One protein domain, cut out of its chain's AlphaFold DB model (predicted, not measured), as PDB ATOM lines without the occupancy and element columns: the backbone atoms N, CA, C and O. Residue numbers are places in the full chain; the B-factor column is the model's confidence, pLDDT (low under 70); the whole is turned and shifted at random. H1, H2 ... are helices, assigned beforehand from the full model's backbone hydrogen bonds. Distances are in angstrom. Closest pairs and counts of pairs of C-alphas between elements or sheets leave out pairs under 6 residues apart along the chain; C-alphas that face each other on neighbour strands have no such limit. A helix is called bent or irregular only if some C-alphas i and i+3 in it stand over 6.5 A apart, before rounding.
ATOM      1  N   SER A 629     158.864 -24.739  74.548       94.06
ATOM      2  CA  SER A 629     159.482 -23.911  75.592       94.06
ATOM      3  C   SER A 629     159.323 -22.415  75.294       94.06
ATOM      4  O   SER A 629     159.567 -21.955  74.177       94.06
ATOM      5  N   SER A 630     158.983 -21.618  76.310       93.19
ATOM      6  CA  SER A 630     158.872 -20.161  76.188       93.19
ATOM      7  C   SER A 630     160.096 -19.434  76.750       93.19
ATOM      8  O   SER A 630     160.239 -19.233  77.957       93.19
ATOM      9  N   GLU A 631     160.976 -18.968  75.862       90.25
ATOM     10  CA  GLU A 631     162.170 -18.204  76.263       90.25
ATOM     11  C   GLU A 631     161.819 -16.849  76.893       90.25
ATOM     12  O   GLU A 631     162.473 -16.404  77.835       90.25
ATOM     13  N   ILE A 632     160.737 -16.204  76.441       88.75
ATOM     14  CA  ILE A 632     160.265 -14.960  77.063       88.75
ATOM     15  C   ILE A 632     159.729 -15.206  78.480       88.75
ATOM     16  O   ILE A 632     159.921 -14.371  79.365       88.75
ATOM     17  N   ALA A 633     159.120 -16.368  78.731       94.38
ATOM     18  CA  ALA A 633     158.669 -16.735  80.067       94.38
ATOM     19  C   ALA A 633     159.826 -16.910  81.046       94.38
ATOM     20  O   ALA A 633     159.740 -16.409  82.168       94.38
ATOM     21  N   LYS A 634     160.928 -17.531  80.613       93.69
ATOM     22  CA  LYS A 634     162.153 -17.658  81.419       93.69
ATOM     23  C   LYS A 634     162.730 -16.300  81.810       93.69
ATOM     24  O   LYS A 634     163.229 -16.140  82.920       93.69
ATOM     25  N   VAL A 635     162.636 -15.312  80.917       90.81
ATOM     26  CA  VAL A 635     163.099 -13.944  81.186       90.81
ATOM     27  C   VAL A 635     162.172 -13.218  82.159       90.81
ATOM     28  O   VAL A 635     162.652 -12.595  83.101       90.81
ATOM     29  N   LEU A 636     160.855 -13.270  81.945       92.88
ATOM     30  CA  LEU A 636     159.898 -12.431  82.675       92.88
ATOM     31  C   LEU A 636     159.462 -13.010  84.025       92.88
ATOM     32  O   LEU A 636     159.235 -12.249  84.966       92.88
ATOM     33  N   THR A 637     159.368 -14.333  84.151       96.50
ATOM     34  CA  THR A 637     158.875 -14.994  85.370       96.50
ATOM     35  C   THR A 637     159.646 -14.596  86.637       96.50
ATOM     36  O   THR A 637     158.992 -14.254  87.626       96.50
ATOM     37  N   PRO A 638     160.993 -14.501  86.639       96.12
ATOM     38  CA  PRO A 638     161.740 -14.028  87.807       96.12
ATOM     39  C   PRO A 638     161.387 -12.604  88.260       96.12
ATOM     40  O   PRO A 638     161.531 -12.287  89.439       96.12
ATOM     41  N   TYR A 639     160.943 -11.732  87.350       95.75
ATOM     42  CA  TYR A 639     160.467 -10.391  87.703       95.75
ATOM     43  C   TYR A 639     159.038 -10.438  88.228       95.75
ATOM     44  O   TYR A 639     158.744  -9.803  89.237       95.75
ATOM     45  N   LEU A 640     158.172 -11.231  87.589       94.56
ATOM     46  CA  LEU A 640     156.790 -11.419  88.026       94.56
ATOM     47  C   LEU A 640     156.724 -11.968  89.454       94.56
ATOM     48  O   LEU A 640     155.944 -11.459  90.247       94.56
ATOM     49  N   LEU A 641     157.576 -12.933  89.813       96.50
ATOM     50  CA  LEU A 641     157.637 -13.526  91.159       96.50
ATOM     51  C   LEU A 641     158.130 -12.556  92.250       96.50
ATOM     52  O   LEU A 641     157.866 -12.779  93.427       96.50
ATOM     53  N   LYS A 642     158.822 -11.465  91.888       96.50
ATOM     54  CA  LYS A 642     159.286 -10.440  92.847       96.50
ATOM     55  C   LYS A 642     158.211  -9.413  93.208       96.50
ATOM     56  O   LYS A 642     158.415  -8.631  94.134       96.50
ATOM     57  N   ILE A 643     157.102  -9.370  92.472       95.25
ATOM     58  CA  ILE A 643     156.021  -8.412  92.714       95.25
ATOM     59  C   ILE A 643     155.251  -8.840  93.966       95.25
ATOM     60  O   ILE A 643     154.741  -9.956  94.034       95.25
ATOM     61  N   ASP A 644     155.129  -7.944  94.947       95.31
ATOM     62  CA  ASP A 644     154.329  -8.201  96.144       95.31
ATOM     63  C   ASP A 644     152.826  -8.062  95.845       95.31
ATOM     64  O   ASP A 644     152.267  -6.963  95.803       95.31
ATOM     65  N   VAL A 645     152.162  -9.195  95.602       95.38
ATOM     66  CA  VAL A 645     150.733  -9.250  95.275       95.38
ATOM     67  C   VAL A 645     149.894  -9.349  96.551       95.38
ATOM     68  O   VAL A 645     149.886 -10.376  97.226       95.38
ATOM     69  N   LYS A 646     149.167  -8.285  96.901       95.88
ATOM     70  CA  LYS A 646     148.357  -8.237  98.138       95.88
ATOM     71  C   LYS A 646     147.038  -9.004  98.063       95.88
ATOM     72  O   LYS A 646     146.512  -9.387  99.098       95.88
ATOM     73  N   ASP A 647     146.496  -9.176  96.862       97.38
ATOM     74  CA  ASP A 647     145.257  -9.916  96.645       97.38
ATOM     75  C   ASP A 647     145.528 -11.427  96.668       97.38
ATOM     76  O   ASP A 647     146.362 -11.923  95.906       97.38
ATOM     77  N   ASP A 648     144.830 -12.159  97.536       96.56
ATOM     78  CA  ASP A 648     145.064 -13.593  97.738       96.56
ATOM     79  C   ASP A 648     144.788 -14.424  96.479       96.56
ATOM     80  O   ASP A 648     145.507 -15.389  96.209       96.56
ATOM     81  N   TYR A 649     143.782 -14.053  95.683       94.88
ATOM     82  CA  TYR A 649     143.432 -14.763  94.455       94.88
ATOM     83  C   TYR A 649     144.500 -14.553  93.376       94.88
ATOM     84  O   TYR A 649     144.966 -15.509  92.756       94.88
ATOM     85  N   VAL A 650     144.974 -13.318  93.196       93.94
ATOM     86  CA  VAL A 650     146.067 -13.026  92.256       93.94
ATOM     87  C   VAL A 650     147.382 -13.654  92.729       93.94
ATOM     88  O   VAL A 650     148.142 -14.166  91.906       93.94
ATOM     89  N   ARG A 651     147.644 -13.699  94.044       96.44
ATOM     90  CA  ARG A 651     148.829 -14.369  94.601       96.44
ATOM     91  C   ARG A 651     148.805 -15.875  94.344       96.44
ATOM     92  O   ARG A 651     149.850 -16.447  94.056       96.44
ATOM     93  N   GLN A 652     147.641 -16.524  94.407       95.56
ATOM     94  CA  GLN A 652     147.516 -17.936  94.020       95.56
ATOM     95  C   GLN A 652     147.891 -18.155  92.551       95.56
ATOM     96  O   GLN A 652     148.620 -19.097  92.252       95.56
ATOM     97  N   ALA A 653     147.465 -17.268  91.648       94.50
ATOM     98  CA  ALA A 653     147.843 -17.350  90.239       94.50
ATOM     99  C   ALA A 653     149.351 -17.115  90.025       94.50
ATOM    100  O   ALA A 653     149.991 -17.864  89.296       94.50
ATOM    101  N   GLN A 654     149.945 -16.135  90.717       96.81
ATOM    102  CA  GLN A 654     151.390 -15.883  90.689       96.81
ATOM    103  C   GLN A 654     152.200 -17.107  91.146       96.81
ATOM    104  O   GLN A 654     153.207 -17.428  90.520       96.81
ATOM    105  N   LYS A 655     151.741 -17.827  92.181       96.88
ATOM    106  CA  LYS A 655     152.392 -19.053  92.676       96.88
ATOM    107  C   LYS A 655     152.467 -20.173  91.639       96.88
ATOM    108  O   LYS A 655     153.388 -20.979  91.712       96.88
ATOM    109  N   LEU A 656     151.564 -20.210  90.651       96.75
ATOM    110  CA  LEU A 656     151.655 -21.172  89.543       96.75
ATOM    111  C   LEU A 656     152.990 -21.054  88.793       96.75
ATOM    112  O   LEU A 656     153.464 -22.035  88.230       96.75
ATOM    113  N   LEU A 657     153.603 -19.868  88.795       97.44
ATOM    114  CA  LEU A 657     154.863 -19.607  88.106       97.44
ATOM    115  C   LEU A 657     156.100 -20.131  88.862       97.44
ATOM    116  O   LEU A 657     157.167 -20.202  88.262       97.44
ATOM    117  N   GLU A 658     155.998 -20.485  90.150       95.75
ATOM    118  CA  GLU A 658     157.156 -20.895  90.971       95.75
ATOM    119  C   GLU A 658     157.748 -22.243  90.536       95.75
ATOM    120  O   GLU A 658     158.964 -22.424  90.569       95.75
ATOM    121  N   SER A 659     156.894 -23.184  90.126       92.00
ATOM    122  CA  SER A 659     157.284 -24.542  89.730       92.00
ATOM    123  C   SER A 659     157.163 -24.795  88.230       92.00
ATOM    124  O   SER A 659     157.235 -25.944  87.799       92.00
ATOM    125  N   TRP A 660     156.903 -23.754  87.440       97.50
ATOM    126  CA  TRP A 660     156.721 -23.904  86.005       97.50
ATOM    127  C   TRP A 660     158.067 -24.138  85.314       97.50
ATOM    128  O   TRP A 660     159.030 -23.403  85.522       97.50
ATOM    129  N   ASP A 661     158.121 -25.158  84.468       95.44
ATOM    130  CA  ASP A 661     159.270 -25.523  83.633       95.44
ATOM    131  C   ASP A 661     159.333 -24.745  82.306       95.44
ATOM    132  O   ASP A 661     160.238 -24.956  81.494       95.44
ATOM    133  N   TYR A 662     158.409 -23.800  82.117       96.62
ATOM    134  CA  TYR A 662     158.287 -22.924  80.955       96.62
ATOM    135  C   TYR A 662     157.783 -23.598  79.671       96.62
ATOM    136  O   TYR A 662     157.780 -22.940  78.623       96.62
ATOM    137  N   THR A 663     157.312 -24.851  79.730       95.88
ATOM    138  CA  THR A 663     156.632 -25.504  78.598       95.88
ATOM    139  C   THR A 663     155.190 -25.018  78.470       95.88
ATOM    140  O   THR A 663     154.562 -24.548  79.425       95.88
ATOM    141  N   GLN A 664     154.663 -25.073  77.251       95.00
ATOM    142  CA  GLN A 664     153.337 -24.560  76.890       95.00
ATOM    143  C   GLN A 664     152.366 -25.713  76.601       95.00
ATOM    144  O   GLN A 664     151.645 -25.700  75.602       95.00
ATOM    145  N   ASP A 665     152.388 -26.739  77.453       94.69
ATOM    146  CA  ASP A 665     151.520 -27.909  77.317       94.69
ATOM    147  C   ASP A 665     150.046 -27.551  77.547       94.69
ATOM    148  O   ASP A 665     149.711 -26.573  78.223       94.69
ATOM    149  N   SER A 666     149.142 -28.338  76.958       94.06
ATOM    150  CA  SER A 666     147.703 -28.038  76.936       94.06
ATOM    151  C   SER A 666     147.039 -28.042  78.319       94.06
ATOM    152  O   SER A 666     145.961 -27.469  78.477       94.06
ATOM    153  N   ASP A 667     147.678 -28.648  79.317       94.94
ATOM    154  CA  ASP A 667     147.257 -28.717  80.714       94.94
ATOM    155  C   ASP A 667     148.049 -27.776  81.647       94.94
ATOM    156  O   ASP A 667     147.804 -27.747  82.857       94.94
ATOM    157  N   SER A 668     148.947 -26.939  81.111       96.94
ATOM    158  CA  SER A 668     149.768 -26.024  81.908       96.94
ATOM    159  C   SER A 668     149.001 -24.762  82.333       96.94
ATOM    160  O   SER A 668     148.876 -23.771  81.604       96.94
ATOM    161  N   ALA A 669     148.519 -24.756  83.580       96.25
ATOM    162  CA  ALA A 669     147.862 -23.589  84.178       96.25
ATOM    163  C   ALA A 669     148.799 -22.367  84.272       96.25
ATOM    164  O   ALA A 669     148.366 -21.228  84.069       96.25
ATOM    165  N   ALA A 670     150.086 -22.599  84.548       96.88
ATOM    166  CA  ALA A 670     151.101 -21.553  84.612       96.88
ATOM    167  C   ALA A 670     151.313 -20.883  83.248       96.88
ATOM    168  O   ALA A 670     151.337 -19.655  83.168       96.88
ATOM    169  N   ALA A 671     151.372 -21.675  82.172       96.62
ATOM    170  CA  ALA A 671     151.452 -21.176  80.805       96.62
ATOM    171  C   ALA A 671     150.240 -20.307  80.440       96.62
ATOM    172  O   ALA A 671     150.403 -19.189  79.941       96.62
ATOM    173  N   ALA A 672     149.022 -20.773  80.735       95.50
ATOM    174  CA  ALA A 672     147.802 -20.006  80.484       95.50
ATOM    175  C   ALA A 672     147.808 -18.661  81.234       95.50
ATOM    176  O   ALA A 672     147.535 -17.611  80.641       95.50
ATOM    177  N   TYR A 673     148.181 -18.677  82.518       95.25
ATOM    178  CA  TYR A 673     148.299 -17.466  83.326       95.25
ATOM    179  C   TYR A 673     149.376 -16.516  82.784       95.25
ATOM    180  O   TYR A 673     149.094 -15.336  82.565       95.25
ATOM    181  N   PHE A 674     150.578 -17.020  82.497       96.19
ATOM    182  CA  PHE A 674     151.680 -16.226  81.956       96.19
ATOM    183  C   PHE A 674     151.294 -15.523  80.651       96.19
ATOM    184  O   PHE A 674     151.514 -14.321  80.518       96.19
ATOM    185  N   ASN A 675     150.673 -16.231  79.703       93.56
ATOM    186  CA  ASN A 675     150.265 -15.634  78.429       93.56
ATOM    187  C   ASN A 675     149.188 -14.555  78.613       93.56
ATOM    188  O   ASN A 675     149.210 -13.532  77.924       93.56
ATOM    189  N   ALA A 676     148.272 -14.736  79.571       93.19
ATOM    190  CA  ALA A 676     147.301 -13.706  79.924       93.19
ATOM    191  C   ALA A 676     147.980 -12.467  80.530       93.19
ATOM    192  O   ALA A 676     147.648 -11.341  80.144       93.19
ATOM    193  N   VAL A 677     148.947 -12.653  81.435       92.94
ATOM    194  CA  VAL A 677     149.751 -11.560  82.006       92.94
ATOM    195  C   VAL A 677     150.514 -10.842  80.900       92.94
ATOM    196  O   VAL A 677     150.361  -9.634  80.749       92.94
ATOM    197  N   TRP A 678     151.261 -11.573  80.075       90.44
ATOM    198  CA  TRP A 678     152.064 -11.023  78.988       90.44
ATOM    199  C   TRP A 678     151.231 -10.168  78.029       90.44
ATOM    200  O   TRP A 678     151.550  -9.002  77.792       90.44
ATOM    201  N   ARG A 679     150.097 -10.701  77.559       86.50
ATOM    202  CA  ARG A 679     149.179  -9.971  76.678       86.50
ATOM    203  C   ARG A 679     148.685  -8.666  77.302       86.50
ATOM    204  O   ARG A 679     148.596  -7.656  76.606       86.50
ATOM    205  N   ASN A 680     148.314  -8.677  78.582       88.69
ATOM    206  CA  ASN A 680     147.803  -7.477  79.246       88.69
ATOM    207  C   ASN A 680     148.917  -6.476  79.565       88.69
ATOM    208  O   ASN A 680     148.697  -5.278  79.406       88.69
ATOM    209  N   THR A 681     150.118  -6.940  79.913       87.56
ATOM    210  CA  THR A 681     151.297  -6.080  80.070       87.56
ATOM    211  C   THR A 681     151.589  -5.320  78.783       87.56
ATOM    212  O   THR A 681     151.731  -4.104  78.835       87.56
ATOM    213  N   LEU A 682     151.584  -5.985  77.622       82.81
ATOM    214  CA  LEU A 682     151.770  -5.320  76.327       82.81
ATOM    215  C   LEU A 682     150.697  -4.254  76.065       82.81
ATOM    216  O   LEU A 682     151.015  -3.124  75.696       82.81
ATOM    217  N   LYS A 683     149.421  -4.575  76.317       82.69
ATOM    218  CA  LYS A 683     148.316  -3.617  76.153       82.69
ATOM    219  C   LYS A 683     148.460  -2.388  77.045       82.69
ATOM    220  O   LYS A 683     148.233  -1.280  76.578       82.69
ATOM    221  N   LEU A 684     148.825  -2.579  78.311       85.06
ATOM    222  CA  LEU A 684     148.996  -1.488  79.273       85.06
ATOM    223  C   LEU A 684     150.279  -0.684  79.014       85.06
ATOM    224  O   LEU A 684     150.311   0.521  79.248       85.06
ATOM    225  N   ALA A 685     151.333  -1.335  78.520       83.88
ATOM    226  CA  ALA A 685     152.602  -0.687  78.221       83.88
ATOM    227  C   ALA A 685     152.504   0.219  76.988       83.88
ATOM    228  O   ALA A 685     153.014   1.342  77.042       83.88
ATOM    229  N   PHE A 686     151.835  -0.245  75.925       80.81
ATOM    230  CA  PHE A 686     151.834   0.397  74.605       80.81
ATOM    231  C   PHE A 686     150.508   1.051  74.191       80.81
ATOM    232  O   PHE A 686     150.534   1.913  73.320       80.81
ATOM    233  N   GLY A 687     149.380   0.688  74.814       74.31
ATOM    234  CA  GLY A 687     148.004   1.026  74.416       74.31
ATOM    235  C   GLY A 687     147.793   2.391  73.753       74.31
ATOM    236  O   GLY A 687     147.876   2.516  72.535       74.31
ATOM    237  N   ASP A 688     147.476   3.422  74.530       76.06
ATOM    238  CA  ASP A 688     147.176   4.760  74.007       76.06
ATOM    239  C   ASP A 688     148.418   5.546  73.547       76.06
ATOM    240  O   ASP A 688     148.279   6.530  72.806       76.06
TER     241      ASP A 688
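What this domain is: This is residues 629 to 688 of the 700 residues of the protein "Penicillin amidase" of Streptomyces melanosporofaciens (UniProt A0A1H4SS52). A long helix, H3, has two shorter helices, H1 and H2, set crosswise near its first half, while residues 679 to 688 stick out from this body as a free arm. A long loop, residues 656 to 668, leads from H2 round to the first end of H3, and the three helices come near one another at few points. The printed part has 60 residues with three named helices in the order H1, H2, H3 and no named strand; its class is all helix. It is compact, with a radius of gyration of the C-alphas of 11.6 A, and spans 33 by 25 by 19 A.

How they stand to each other: Begin with H1, residues 631 to 640, and look across to H3, residues 669 to 686: the two are close but not clearly touching, with their closest C-alphas, those of Ala 633 and Phe 674, 7.3 A apart. Their lines are about perpendicular, at 81 degrees. Next comes H2, residues 648 to 655, close to H1 but not clearly touching it, with the closest C-alphas, those of Leu 640 and Gln 654, 7.5 A apart; they run opposite ways at a steep tilt of 41 degrees. H2 is also close to H3 but not clearly touching, at 6.9 A between the closest C-alphas, those of Ala 653 and Tyr 673, and about perpendicular at 76 degrees. In H2 and H3 every O i to N i+4 pair is within hydrogen-bond range; in H1, 4 of 6 are.

Where its parts are: Find C-alpha 631 at (162.170, -18.204, 76.263); from there H1 runs 14.6 A to Leu 640, only just irregular, with C-alphas 635 and 638 6.8 A apart. H2 runs 10.4 A from Asp 648 to Lys 655. H3 runs 26.1 A from Ala 669 to Phe 686, whose C-alpha is at (151.834, 0.397, 74.605).

The domain as a whole: Look at Ser 659 and Asp 688 for the two C-alphas farthest apart, 34.8 A. The printed part has no cut; the link from H1 to H2 is short and that from H2 to H3 is long, with 13 residues. The mean pLDDT of the printed part is 92.9, and no printed residue is under 70.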